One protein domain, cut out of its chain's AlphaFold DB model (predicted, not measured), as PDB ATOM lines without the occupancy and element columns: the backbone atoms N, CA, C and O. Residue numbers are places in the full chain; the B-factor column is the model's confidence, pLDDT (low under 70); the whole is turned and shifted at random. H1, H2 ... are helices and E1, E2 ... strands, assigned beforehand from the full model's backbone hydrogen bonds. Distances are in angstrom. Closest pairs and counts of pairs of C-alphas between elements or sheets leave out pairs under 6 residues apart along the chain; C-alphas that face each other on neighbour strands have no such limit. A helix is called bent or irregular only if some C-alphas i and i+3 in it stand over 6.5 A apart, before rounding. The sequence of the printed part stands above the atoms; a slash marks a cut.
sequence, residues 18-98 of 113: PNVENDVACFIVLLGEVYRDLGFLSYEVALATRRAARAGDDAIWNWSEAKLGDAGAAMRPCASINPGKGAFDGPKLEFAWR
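AT A GLANCE: This is residues 18 to 98 of the 113 residues of an uncharacterized protein of Bradyrhizobium sp. Y-H1 (UniProt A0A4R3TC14). A small wall of three strands has one helix, H2, laid along one of its faces, and a second, longer helix, H1, packs on the later part of H2 at a steep tilt and only grazes the sheet with residues 24 to 32. No named helix covers the other face of the sheet. The printed part has 81 residues with two named helices and three named strands, in the order H1, E1, H2, E2, E3; the sheet runs E2, E1, E3 and is mixed, with E1 parallel to E2 and antiparallel to E3. The class is mixed, helices and strands. The whole is compact, with a radius of gyration of the C-alphas of 13.1 A and spans of 40 by 28 by 19 A.

IN THESE COORDINATES: The printed part begins with H1, residues 18 to 37, whose C-alpha 18 is at (197.089, 268.452, 272.133) and which measures 30.9 A from first to last C-alpha. H1 is irregular: C-alphas 18 and 21 are 7.4 A apart, where about 5 A is found in a regular helix. After a short link of six residues comes E1, residues 44 to 48, 12.8 A long. A short link of nine residues leads to H2, residues 58 to 75, which measures 25.7 A from C-alpha 58 at (183.765, 276.273, 283.498) to C-alpha 75. A tight link of four residues then leads to E2, residues 80 to 82, 6.7 A long. After another short link of nine residues, E3 takes residues 92 to 96, is 12.7 A long and ends with C-alpha 96 at (172.129, 261.222, 263.617).

HOW THE PARTS SIT: E1 is the inner strand of the sheet, and E2 and E3 are its edge strands. E1 and E3 are antiparallel, with 153 degrees between their directions; C-alphas 46 and 94 face each other at 5.0 A, and N 44 and O 96, at 2.7 A, are within hydrogen-bond range, as are N 94 and O 46, at 2.8 A. E2 and E1 are parallel, with 39 degrees between their directions; N 47 and O 80, at 2.8 A, and N 80 and O 45, at 3.1 A, are within hydrogen-bond range. E2 and E3 are apart. E1, H2 and E2 form a strand-helix-strand unit, two parallel neighbour strands with a helix between them in the chain, and its crossover is right-handed. H2 is on the sheet at a height over the sheet of 8.8 A, and the two make two layers, a helix on one face of a sheet. H2 lies over E1, on which 9 of its 18 C-alphas fall, and only just not over E3, on which 2 fall. On the local plane its line stands at 3 degrees to E1, along the strands. The closest C-alphas of H2 and E1 are those of Gly 69 and Leu 47, 6.4 A apart. H1 touches H2 with residues 20 to 28 alone, and H2 touches H1 with residues 67 to 75 alone; the closest C-alphas, those of Glu 21 and Ala 71, are 5.1 A apart. Their lines stand at a steep tilt of 45 degrees, and they run the same way. H1 and E3 are near each other, with 5 pairs of C-alphas within 10 A. Each O i to N i+4 pair of H2 is within hydrogen-bond range; in H1 15 of 16 are.

THE WHOLE: The two C-alphas farthest apart, those of Gly 39 and Asp 57, are 40.6 A apart, and those of Pro 18 and Arg 98 are 33.7 A apart. The printed part has no cut, and no link is long. The mean pLDDT of the printed part is 90.7; the model's confidence is low at residues 77 to 78, which are under 70.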
ATOM      1  N   PRO A  18     196.817 268.111 273.534       92.62
ATOM      2  CA  PRO A  18     197.089 268.452 272.133       92.62
ATOM      3  C   PRO A  18     196.585 267.435 271.096       92.62
ATOM      4  O   PRO A  18     196.444 267.790 269.933       92.62
ATOM      5  N   ASN A  19     196.317 266.189 271.496       92.94
ATOM      6  CA  ASN A  19     195.924 265.113 270.585       92.94
ATOM      7  C   ASN A  19     194.403 264.966 270.446       92.94
ATOM      8  O   ASN A  19     193.955 264.261 269.547       92.94
ATOM      9  N   VAL A  20     193.607 265.619 271.303       92.69
ATOM     10  CA  VAL A  20     192.147 265.419 271.370       92.69
ATOM     11  C   VAL A  20     191.469 265.610 270.018       92.69
ATOM     12  O   VAL A  20     190.667 264.774 269.617       92.69
ATOM     13  N   GLU A  21     191.798 266.681 269.295       91.31
ATOM     14  CA  GLU A  21     191.191 266.951 267.986       91.31
ATOM     15  C   GLU A  21     191.492 265.838 266.976       91.31
ATOM     16  O   GLU A  21     190.596 265.398 266.255       91.31
ATOM     17  N   ASN A  22     192.732 265.340 266.965       92.50
ATOM     18  CA  ASN A  22     193.145 264.254 266.082       92.50
ATOM     19  C   ASN A  22     192.438 262.939 266.433       92.50
ATOM     20  O   ASN A  22     191.938 262.256 265.544       92.50
ATOM     21  N   ASP A  23     192.349 262.605 267.719       94.25
ATOM     22  CA  ASP A  23     191.712 261.362 268.160       94.25
ATOM     23  C   ASP A  23     190.205 261.371 267.857       94.25
ATOM     24  O   ASP A  23     189.653 260.377 267.376       94.25
ATOM     25  N   VAL A  24     189.541 262.519 268.045       93.19
ATOM     26  CA  VAL A  24     188.140 262.712 267.644       93.19
ATOM     27  C   VAL A  24     187.982 262.593 266.126       93.19
ATOM     28  O   VAL A  24     187.046 261.941 265.662       93.19
ATOM     29  N   ALA A  25     188.895 263.167 265.338       91.31
ATOM     30  CA  ALA A  25     188.861 263.044 263.883       91.31
ATOM     31  C   ALA A  25     189.007 261.583 263.427       91.31
ATOM     32  O   ALA A  25     188.209 261.121 262.608       91.31
ATOM     33  N   CYS A  26     189.952 260.829 264.000       93.50
ATOM     34  CA  CYS A  26     190.111 259.397 263.739       93.50
ATOM     35  C   CYS A  26     188.826 258.615 264.047       93.50
ATOM     36  O   CYS A  26     188.403 257.789 263.237       93.50
ATOM     37  N   PHE A  27     188.166 258.912 265.170       93.88
ATOM     38  CA  PHE A  27     186.892 258.281 265.517       93.88
ATOM     39  C   PHE A  27     185.777 258.614 264.515       93.88
ATOM     40  O   PHE A  27     185.030 257.727 264.108       93.88
ATOM     41  N   ILE A  28     185.674 259.869 264.064       91.50
ATOM     42  CA  ILE A  28     184.674 260.277 263.064       91.50
ATOM     43  C   ILE A  28     184.883 259.541 261.733       91.50
ATOM     44  O   ILE A  28     183.897 259.172 261.089       91.50
ATOM     45  N   VAL A  29     186.138 259.323 261.321       92.00
ATOM     46  CA  VAL A  29     186.466 258.538 260.117       92.00
ATOM     47  C   VAL A  29     186.006 257.094 260.286       92.00
ATOM     48  O   VAL A  29     185.233 256.616 259.457       92.00
ATOM     49  N   LEU A  30     186.403 256.442 261.384       94.12
ATOM     50  CA  LEU A  30     186.011 255.065 261.696       94.12
ATOM     51  C   LEU A  30     184.483 254.902 261.706       94.12
ATOM     52  O   LEU A  30     183.938 254.014 261.054       94.12
ATOM     53  N   LEU A  31     183.774 255.794 262.400       92.88
ATOM     54  CA  LEU A  31     182.314 255.764 262.466       92.88
ATOM     55  C   LEU A  31     181.680 255.940 261.077       92.88
ATOM     56  O   LEU A  31     180.688 255.286 260.756       92.88
ATOM     57  N   GLY A  32     182.265 256.800 260.240       90.88
ATOM     58  CA  GLY A  32     181.838 256.997 258.857       90.88
ATOM     59  C   GLY A  32     181.991 255.740 257.995       90.88
ATOM     60  O   GLY A  32     181.099 255.446 257.198       90.88
ATOM     61  N   GLU A  33     183.078 254.983 258.166       93.94
ATOM     62  CA  GLU A  33     183.293 253.700 257.483       93.94
ATOM     63  C   GLU A  33     182.256 252.662 257.910       93.94
ATOM     64  O   GLU A  33     181.594 252.075 257.053       93.94
ATOM     65  N   VAL A  34     182.020 252.523 259.217       94.31
ATOM     66  CA  VAL A  34     180.989 251.624 259.759       94.31
ATOM     67  C   VAL A  34     179.605 251.985 259.211       94.31
ATOM     68  O   VAL A  34     178.863 251.119 258.752       94.31
ATOM     69  N   TYR A  35     179.244 253.270 259.208       92.31
ATOM     70  CA  TYR A  35     177.966 253.724 258.657       92.31
ATOM     71  C   TYR A  35     177.827 253.424 257.167       92.31
ATOM     72  O   TYR A  35     176.770 252.952 256.745       92.31
ATOM     73  N   ARG A  36     178.882 253.650 256.378       91.69
ATOM     74  CA  ARG A  36     178.897 253.326 254.948       91.69
ATOM     75  C   ARG A  36     178.670 251.835 254.720       91.69
ATOM     76  O   ARG A  36     177.825 251.479 253.900       91.69
ATOM     77  N   ASP A  37     179.382 250.987 255.450       94.50
ATOM     78  CA  ASP A  37     179.318 249.534 255.290       94.50
ATOM     79  C   ASP A  37     177.940 248.978 255.709       94.50
ATOM     80  O   ASP A  37     177.449 248.011 255.126       94.50
ATOM     81  N   LEU A  38     177.249 249.655 256.635       92.00
ATOM     82  CA  LEU A  38     175.856 249.381 257.017       92.00
ATOM     83  C   LEU A  38     174.803 250.001 256.070       92.00
ATOM     84  O   LEU A  38     173.600 249.823 256.282       92.00
ATOM     85  N   GLY A  39     175.217 250.724 255.026       90.31
ATOM     86  CA  GLY A  39     174.326 251.343 254.037       90.31
ATOM     87  C   GLY A  39     173.765 252.718 254.428       90.31
ATOM     88  O   GLY A  39     172.862 253.229 253.760       90.31
ATOM     89  N   PHE A  40     174.287 253.352 255.480       88.50
ATOM     90  CA  PHE A  40     173.945 254.722 255.866       88.50
ATOM     91  C   PHE A  40     174.852 255.723 255.143       88.50
ATOM     92  O   PHE A  40     175.925 256.087 255.611       88.50
ATOM     93  N   LEU A  41     174.396 256.200 253.983       84.00
ATOM     94  CA  LEU A  41     175.190 257.069 253.098       84.00
ATOM     95  C   LEU A  41     175.349 258.517 253.598       84.00
ATOM     96  O   LEU A  41     176.161 259.269 253.064       84.00
ATOM     97  N   SER A  42     174.562 258.931 254.591       84.75
ATOM     98  CA  SER A  42     174.581 260.294 255.126       84.75
ATOM     99  C   SER A  42     174.148 260.331 256.585       84.75
ATOM    100  O   SER A  42     173.148 259.706 256.952       84.75
ATOM    101  N   TYR A  43     174.837 261.142 257.379       87.06
ATOM    102  CA  TYR A  43     174.495 261.445 258.762       87.06
ATOM    103  C   TYR A  43     174.779 262.921 259.058       87.06
ATOM    104  O   TYR A  43     175.620 263.556 258.422       87.06
ATOM    105  N   GLU A  44     174.045 263.457 260.019       86.69
ATOM    106  CA  GLU A  44     174.184 264.792 260.579       86.69
ATOM    107  C   GLU A  44     175.012 264.701 261.866       86.69
ATOM    108  O   GLU A  44     174.954 263.695 262.579       86.69
ATOM    109  N   VAL A  45     175.783 265.749 262.157       88.44
ATOM    110  CA  VAL A  45     176.572 265.866 263.390       88.44
ATOM    111  C   VAL A  45     176.077 267.077 264.170       88.44
ATOM    112  O   VAL A  45     175.803 268.124 263.579       88.44
ATOM    113  N   ALA A  46     175.958 266.952 265.488       91.06
ATOM    114  CA  ALA A  46     175.615 268.064 266.364       91.06
ATOM    115  C   ALA A  46     176.524 268.115 267.596       91.06
ATOM    116  O   ALA A  46     176.772 267.092 268.227       91.06
ATOM    117  N   LEU A  47     176.988 269.306 267.973       94.31
ATOM    118  CA  LEU A  47     177.687 269.539 269.233       94.31
ATOM    119  C   LEU A  47     176.667 269.797 270.340       94.31
ATOM    120  O   LEU A  47     175.985 270.822 270.351       94.31
ATOM    121  N   ALA A  48     176.591 268.889 271.304       95.81
ATOM    122  CA  ALA A  48     175.779 269.060 272.495       95.81
ATOM    123  C   ALA A  48     176.605 269.707 273.617       95.81
ATOM    124  O   ALA A  48     177.536 269.097 274.148       95.81
ATOM    125  N   THR A  49     176.254 270.943 273.980       95.88
ATOM    126  CA  THR A  49     177.002 271.762 274.950       95.88
ATOM    127  C   THR A  49     176.455 271.635 276.371       95.88
ATOM    128  O   THR A  49     175.407 271.017 276.603       95.88
ATOM    129  N   ARG A  50     177.182 272.200 277.341       96.50
ATOM    130  CA  ARG A  50     176.949 272.044 278.779       96.50
ATOM    131  C   ARG A  50     175.502 272.262 279.194       96.50
ATOM    132  O   ARG A  50     174.833 273.204 278.770       96.50
ATOM    133  N   ARG A  51     175.043 271.410 280.107       94.62
ATOM    134  CA  ARG A  51     173.756 271.554 280.794       94.62
ATOM    135  C   ARG A  51     173.912 272.319 282.113       94.62
ATOM    136  O   ARG A  51     175.017 272.479 282.629       94.62
ATOM    137  N   ALA A  52     172.790 272.759 282.682       93.75
ATOM    138  CA  ALA A  52     172.786 273.530 283.928       93.75
ATOM    139  C   ALA A  52     173.440 272.764 285.096       93.75
ATOM    140  O   ALA A  52     174.378 273.265 285.708       93.75
ATOM    141  N   ALA A  53     172.989 271.534 285.359       94.81
ATOM    142  CA  ALA A  53     173.555 270.664 286.389       94.81
ATOM    143  C   ALA A  53     174.724 269.839 285.826       94.81
ATOM    144  O   ALA A  53     174.503 268.808 285.186       94.81
ATOM    145  N   ARG A  54     175.959 270.289 286.053       94.62
ATOM    146  CA  ARG A  54     177.186 269.684 285.512       94.62
ATOM    147  C   ARG A  54     178.268 269.550 286.581       94.62
ATOM    148  O   ARG A  54     178.246 270.283 287.566       94.62
ATOM    149  N   ALA A  55     179.191 268.623 286.365       94.88
ATOM    150  CA  ALA A  55     180.414 268.478 287.140       94.88
ATOM    151  C   ALA A  55     181.572 269.227 286.461       94.88
ATOM    152  O   ALA A  55     181.563 269.421 285.244       94.88
ATOM    153  N   GLY A  56     182.579 269.604 287.251       94.19
ATOM    154  CA  GLY A  56     183.797 270.253 286.764       94.19
ATOM    155  C   GLY A  56     183.671 271.761 286.536       94.19
ATOM    156  O   GLY A  56     182.587 272.343 286.593       94.19
ATOM    157  N   ASP A  57     184.819 272.381 286.278       96.62
ATOM    158  CA  ASP A  57     184.954 273.833 286.186       96.62
ATOM    159  C   ASP A  57     184.608 274.370 284.798       96.62
ATOM    160  O   ASP A  57     184.857 273.734 283.769       96.62
ATOM    161  N   ASP A  58     184.122 275.612 284.755       96.38
ATOM    162  CA  ASP A  58     183.765 276.273 283.498       96.38
ATOM    163  C   ASP A  58     184.946 276.425 282.536       96.38
ATOM    164  O   ASP A  58     184.741 276.396 281.324       96.38
ATOM    165  N   ALA A  59     186.175 276.529 283.052       97.06
ATOM    166  CA  ALA A  59     187.380 276.581 282.232       97.06
ATOM    167  C   ALA A  59     187.605 275.277 281.448       97.06
ATOM    168  O   ALA A  59     187.903 275.328 280.254       97.06
ATOM    169  N   ILE A  60     187.406 274.119 282.089       95.06
ATOM    170  CA  ILE A  60     187.517 272.813 281.423       95.06
ATOM    171  C   ILE A  60     186.392 272.660 280.406       95.06
ATOM    172  O   ILE A  60     186.642 272.250 279.278       95.06
ATOM    173  N   TRP A  61     185.170 273.057 280.757       97.06
ATOM    174  CA  TRP A  61     184.052 273.022 279.818       97.06
ATOM    175  C   TRP A  61     184.276 273.901 278.587       97.06
ATOM    176  O   TRP A  61     184.025 273.443 277.475       97.06
ATOM    177  N   ASN A  62     184.774 275.129 278.765       96.69
ATOM    178  CA  ASN A  62     185.104 276.027 277.654       96.69
ATOM    179  C   ASN A  62     186.130 275.378 276.720       96.69
ATOM    180  O   ASN A  62     185.968 275.404 275.503       96.69
ATOM    181  N   TRP A  63     187.171 274.778 277.300       95.62
ATOM    182  CA  TRP A  63     188.201 274.087 276.538       95.62
ATOM    183  C   TRP A  63     187.635 272.873 275.788       95.62
ATOM    184  O   TRP A  63     187.844 272.755 274.583       95.62
ATOM    185  N   SER A  64     186.866 272.009 276.455       95.25
ATOM    186  CA  SER A  64     186.291 270.803 275.848       95.25
ATOM    187  C   SER A  64     185.287 271.126 274.741       95.25
ATOM    188  O   SER A  64     185.305 270.487 273.693       95.25
ATOM    189  N   GLU A  65     184.415 272.119 274.942       95.56
ATOM    190  CA  GLU A  65     183.442 272.546 273.927       95.56
ATOM    191  C   GLU A  65     184.138 273.112 272.689       95.56
ATOM    192  O   GLU A  65     183.736 272.779 271.575       95.56
ATOM    193  N   ALA A  66     185.201 273.903 272.876       94.38
ATOM    194  CA  ALA A  66     186.007 274.407 271.771       94.38
ATOM    195  C   ALA A  66     186.671 273.256 271.002       94.38
ATOM    196  O   ALA A  66     186.489 273.143 269.797       94.38
ATOM    197  N   LYS A  67     187.350 272.335 271.698       93.19
ATOM    198  CA  LYS A  67     188.059 271.218 271.053       93.19
ATOM    199  C   LYS A  67     187.137 270.263 270.302       93.19
ATOM    200  O   LYS A  67     187.450 269.881 269.176       93.19
ATOM    201  N   LEU A  68     185.991 269.898 270.880       93.06
ATOM    202  CA  LEU A  68     185.008 269.070 270.172       93.06
ATOM    203  C   LEU A  68     184.341 269.835 269.021       93.06
ATOM    204  O   LEU A  68     184.055 269.234 267.985       93.06
ATOM    205  N   GLY A  69     184.088 271.135 269.195       91.06
ATOM    206  CA  GLY A  69     183.526 271.994 268.156       91.06
ATOM    207  C   GLY A  69     184.442 272.109 266.942       91.06
ATOM    208  O   GLY A  69     183.995 271.853 265.825       91.06
ATOM    209  N   ASP A  70     185.722 272.403 267.169       90.25
ATOM    210  CA  ASP A  70     186.741 272.528 266.126       90.25
ATOM    211  C   ASP A  70     186.926 271.199 265.376       90.25
ATOM    212  O   ASP A  70     186.866 271.166 264.145       90.25
ATOM    213  N   ALA A  71     187.046 270.082 266.105       87.81
ATOM    214  CA  ALA A  71     187.173 268.752 265.504       87.81
ATOM    215  C   ALA A  71     185.935 268.364 264.674       87.81
ATOM    216  O   ALA A  71     186.053 267.853 263.557       87.81
ATOM    217  N   GLY A  72     184.732 268.636 265.193       85.38
ATOM    218  CA  GLY A  72     183.480 268.386 264.483       85.38
ATOM    219  C   GLY A  72     183.350 269.231 263.213       85.38
ATOM    220  O   GLY A  72     183.002 268.700 262.156       85.38
ATOM    221  N   ALA A  73     183.671 270.526 263.296       84.00
ATOM    222  CA  ALA A  73     183.591 271.463 262.180       84.00
ATOM    223  C   ALA A  73     184.607 271.151 261.071       84.00
ATOM    224  O   ALA A  73     184.252 271.206 259.893       84.00
ATOM    225  N   ALA A  74     185.839 270.776 261.437       82.06
ATOM    226  CA  ALA A  74     186.887 270.407 260.486       82.06
ATOM    227  C   ALA A  74     186.504 269.176 259.649       82.06
ATOM    228  O   ALA A  74     186.776 269.124 258.451       82.06
ATOM    229  N   MET A  75     185.833 268.200 260.266       76.31
ATOM    230  CA  MET A  75     185.426 266.966 259.589       76.31
ATOM    231  C   MET A  75     184.099 267.105 258.831       76.31
ATOM    232  O   MET A  75     183.882 266.438 257.814       76.31
ATOM    233  N   ARG A  76     183.177 267.938 259.328       71.00
ATOM    234  CA  ARG A  76     181.822 268.118 258.785       71.00
ATOM    235  C   ARG A  76     181.380 269.586 258.960       71.00
ATOM    236  O   ARG A  76     180.857 269.935 260.018       71.00
ATOM    237  N   PRO A  77     181.450 270.438 257.918       61.22
ATOM    238  CA  PRO A  77     181.151 271.877 258.019       61.22
ATOM    239  C   PRO A  77     179.668 272.244 258.268       61.22
ATOM    240  O   PRO A  77     179.296 273.409 258.176       61.22
ATOM    241  N   CYS A  78     178.804 271.277 258.598       59.00
ATOM    242  CA  CYS A  78     177.385 271.489 258.916       59.00
ATOM    243  C   CYS A  78     177.018 271.020 260.333       59.00
ATOM    244  O   CYS A  78     175.874 270.630 260.571       59.00
ATOM    245  N   ALA A  79     177.977 271.016 261.263       70.50
ATOM    246  CA  ALA A  79     177.699 270.660 262.646       70.50
ATOM    247  C   ALA A  79     176.708 271.663 263.270       70.50
ATOM    248  O   ALA A  79     176.972 272.863 263.321       70.50
ATOM    249  N   SER A  80     175.551 271.178 263.725       86.19
ATOM    250  CA  SER A  80     174.581 272.003 264.460       86.19
ATOM    251  C   SER A  80     174.930 272.052 265.951       86.19
ATOM    252  O   SER A  80     175.703 271.231 266.438       86.19
ATOM    253  N   ILE A  81     174.394 273.019 266.698       92.06
ATOM    254  CA  ILE A  81     174.612 273.118 268.151       92.06
ATOM    255  C   ILE A  81     173.318 272.753 268.876       92.06
ATOM    256  O   ILE A  81     172.272 273.351 268.630       92.06
ATOM    257  N   ASN A  82     173.416 271.815 269.818       93.88
ATOM    258  CA  ASN A  82     172.343 271.379 270.707       93.88
ATOM    259  C   ASN A  82     172.598 271.909 272.133       93.88
ATOM    260  O   ASN A  82     173.217 271.220 272.955       93.88
ATOM    261  N   PRO A  83     172.139 273.132 272.463       95.12
ATOM    262  CA  PRO A  83     172.434 273.748 273.749       95.12
ATOM    263  C   PRO A  83     171.813 272.971 274.915       95.12
ATOM    264  O   PRO A  83     170.639 272.592 274.881       95.12
ATOM    265  N   GLY A  84     172.599 272.733 275.968       95.12
ATOM    266  CA  GLY A  84     172.117 272.085 277.191       95.12
ATOM    267  C   GLY A  84     171.879 270.578 277.086       95.12
ATOM    268  O   GLY A  84     171.283 269.994 277.994       95.12
ATOM    269  N   LYS A  85     172.303 269.944 275.987       95.00
ATOM    270  CA  LYS A  85     172.145 268.500 275.743       95.00
ATOM    271  C   LYS A  85     173.413 267.688 276.010       95.00
ATOM    272  O   LYS A  85     173.398 266.471 275.817       95.00
ATOM    273  N   GLY A  86     174.490 268.340 276.447       92.50
ATOM    274  CA  GLY A  86     175.717 267.682 276.880       92.50
ATOM    275  C   GLY A  86     175.472 266.699 278.025       92.50
ATOM    276  O   GLY A  86     174.438 266.731 278.706       92.50
ATOM    277  N   ALA A  87     176.436 265.805 278.227       94.25
ATOM    278  CA  ALA A  87     176.436 264.925 279.383       94.25
ATOM    279  C   ALA A  87     176.687 265.731 280.672       94.25
ATOM    280  O   ALA A  87     176.814 266.959 280.658       94.25
ATOM    281  N   PHE A  88     176.671 265.063 281.823       94.94
ATOM    282  CA  PHE A  88     176.889 265.759 283.096       94.94
ATOM    283  C   PHE A  88     178.365 266.093 283.339       94.94
ATOM    284  O   PHE A  88     178.658 266.985 284.130       94.94
ATOM    285  N   ASP A  89     179.254 265.384 282.660       94.12
ATOM    286  CA  ASP A  89     180.708 265.353 282.791       94.12
ATOM    287  C   ASP A  89     181.444 265.950 281.579       94.12
ATOM    288  O   ASP A  89     182.629 266.253 281.681       94.12
ATOM    289  N   GLY A  90     180.760 266.181 280.454       95.56
ATOM    290  CA  GLY A  90     181.370 266.831 279.294       95.56
ATOM    291  C   GLY A  90     180.426 267.077 278.110       95.56
ATOM    292  O   GLY A  90     179.282 266.599 278.091       95.56
ATOM    293  N   PRO A  91     180.879 267.857 277.110       96.44
ATOM    294  CA  PRO A  91     180.176 268.002 275.843       96.44
ATOM    295  C   PRO A  91     180.314 266.723 275.009       96.44
ATOM    296  O   PRO A  91     181.211 265.913 275.236       96.44
ATOM    297  N   LYS A  92     179.438 266.540 274.019       95.31
ATOM    298  CA  LYS A  92     179.489 265.376 273.115       95.31
ATOM    299  C   LYS A  92     179.144 265.756 271.682       95.31
ATOM    300  O   LYS A  92     178.359 266.678 271.458       95.31
ATOM    301  N   LEU A  93     179.688 265.004 270.732       93.69
ATOM    302  CA  LEU A  93     179.217 265.002 269.350       93.69
ATOM    303  C   LEU A  93     178.122 263.943 269.199       93.69
ATOM    304  O   LEU A  93     178.304 262.782 269.561       93.69
ATOM    305  N   GLU A  94     176.973 264.354 268.681       92.19
ATOM    306  CA  GLU A  94     175.837 263.489 268.390       92.19
ATOM    307  C   GLU A  94     175.780 263.218 266.890       92.19
ATOM    308  O   GLU A  94     175.785 264.151 266.089       92.19
ATOM    309  N   PHE A  95     175.703 261.943 266.516       90.81
ATOM    310  CA  PHE A  95     175.626 261.498 265.128       90.81
ATOM    311  C   PHE A  95     174.223 260.958 264.864       90.81
ATOM    312  O   PHE A  95     173.784 260.006 265.510       90.81
ATOM    313  N   ALA A  96     173.506 261.577 263.932       87.50
ATOM    314  CA  ALA A  96     172.129 261.222 263.617       87.50
ATOM    315  C   ALA A  96     171.983 260.887 262.136       87.50
ATOM    316  O   ALA A  96     172.409 261.640 261.268       87.50
ATOM    317  N   TRP A  97     171.324 259.779 261.819       84.12
ATOM    318  CA  TRP A  97     170.976 259.419 260.447       84.12
ATOM    319  C   TRP A  97     169.462 259.264 260.322       84.12
ATOM    320  O   TRP A  97     168.767 258.872 261.262       84.12
ATOM    321  N   ARG A  98     168.923 259.571 259.139       73.50
ATOM    322  CA  ARG A  98     167.500 259.364 258.852       73.50
ATOM    323  C   ARG A  98     167.314 258.046 258.129       73.50
ATOM    324  O   ARG A  98     167.674 257.891 256.969       73.50
TER     325      ARG A  98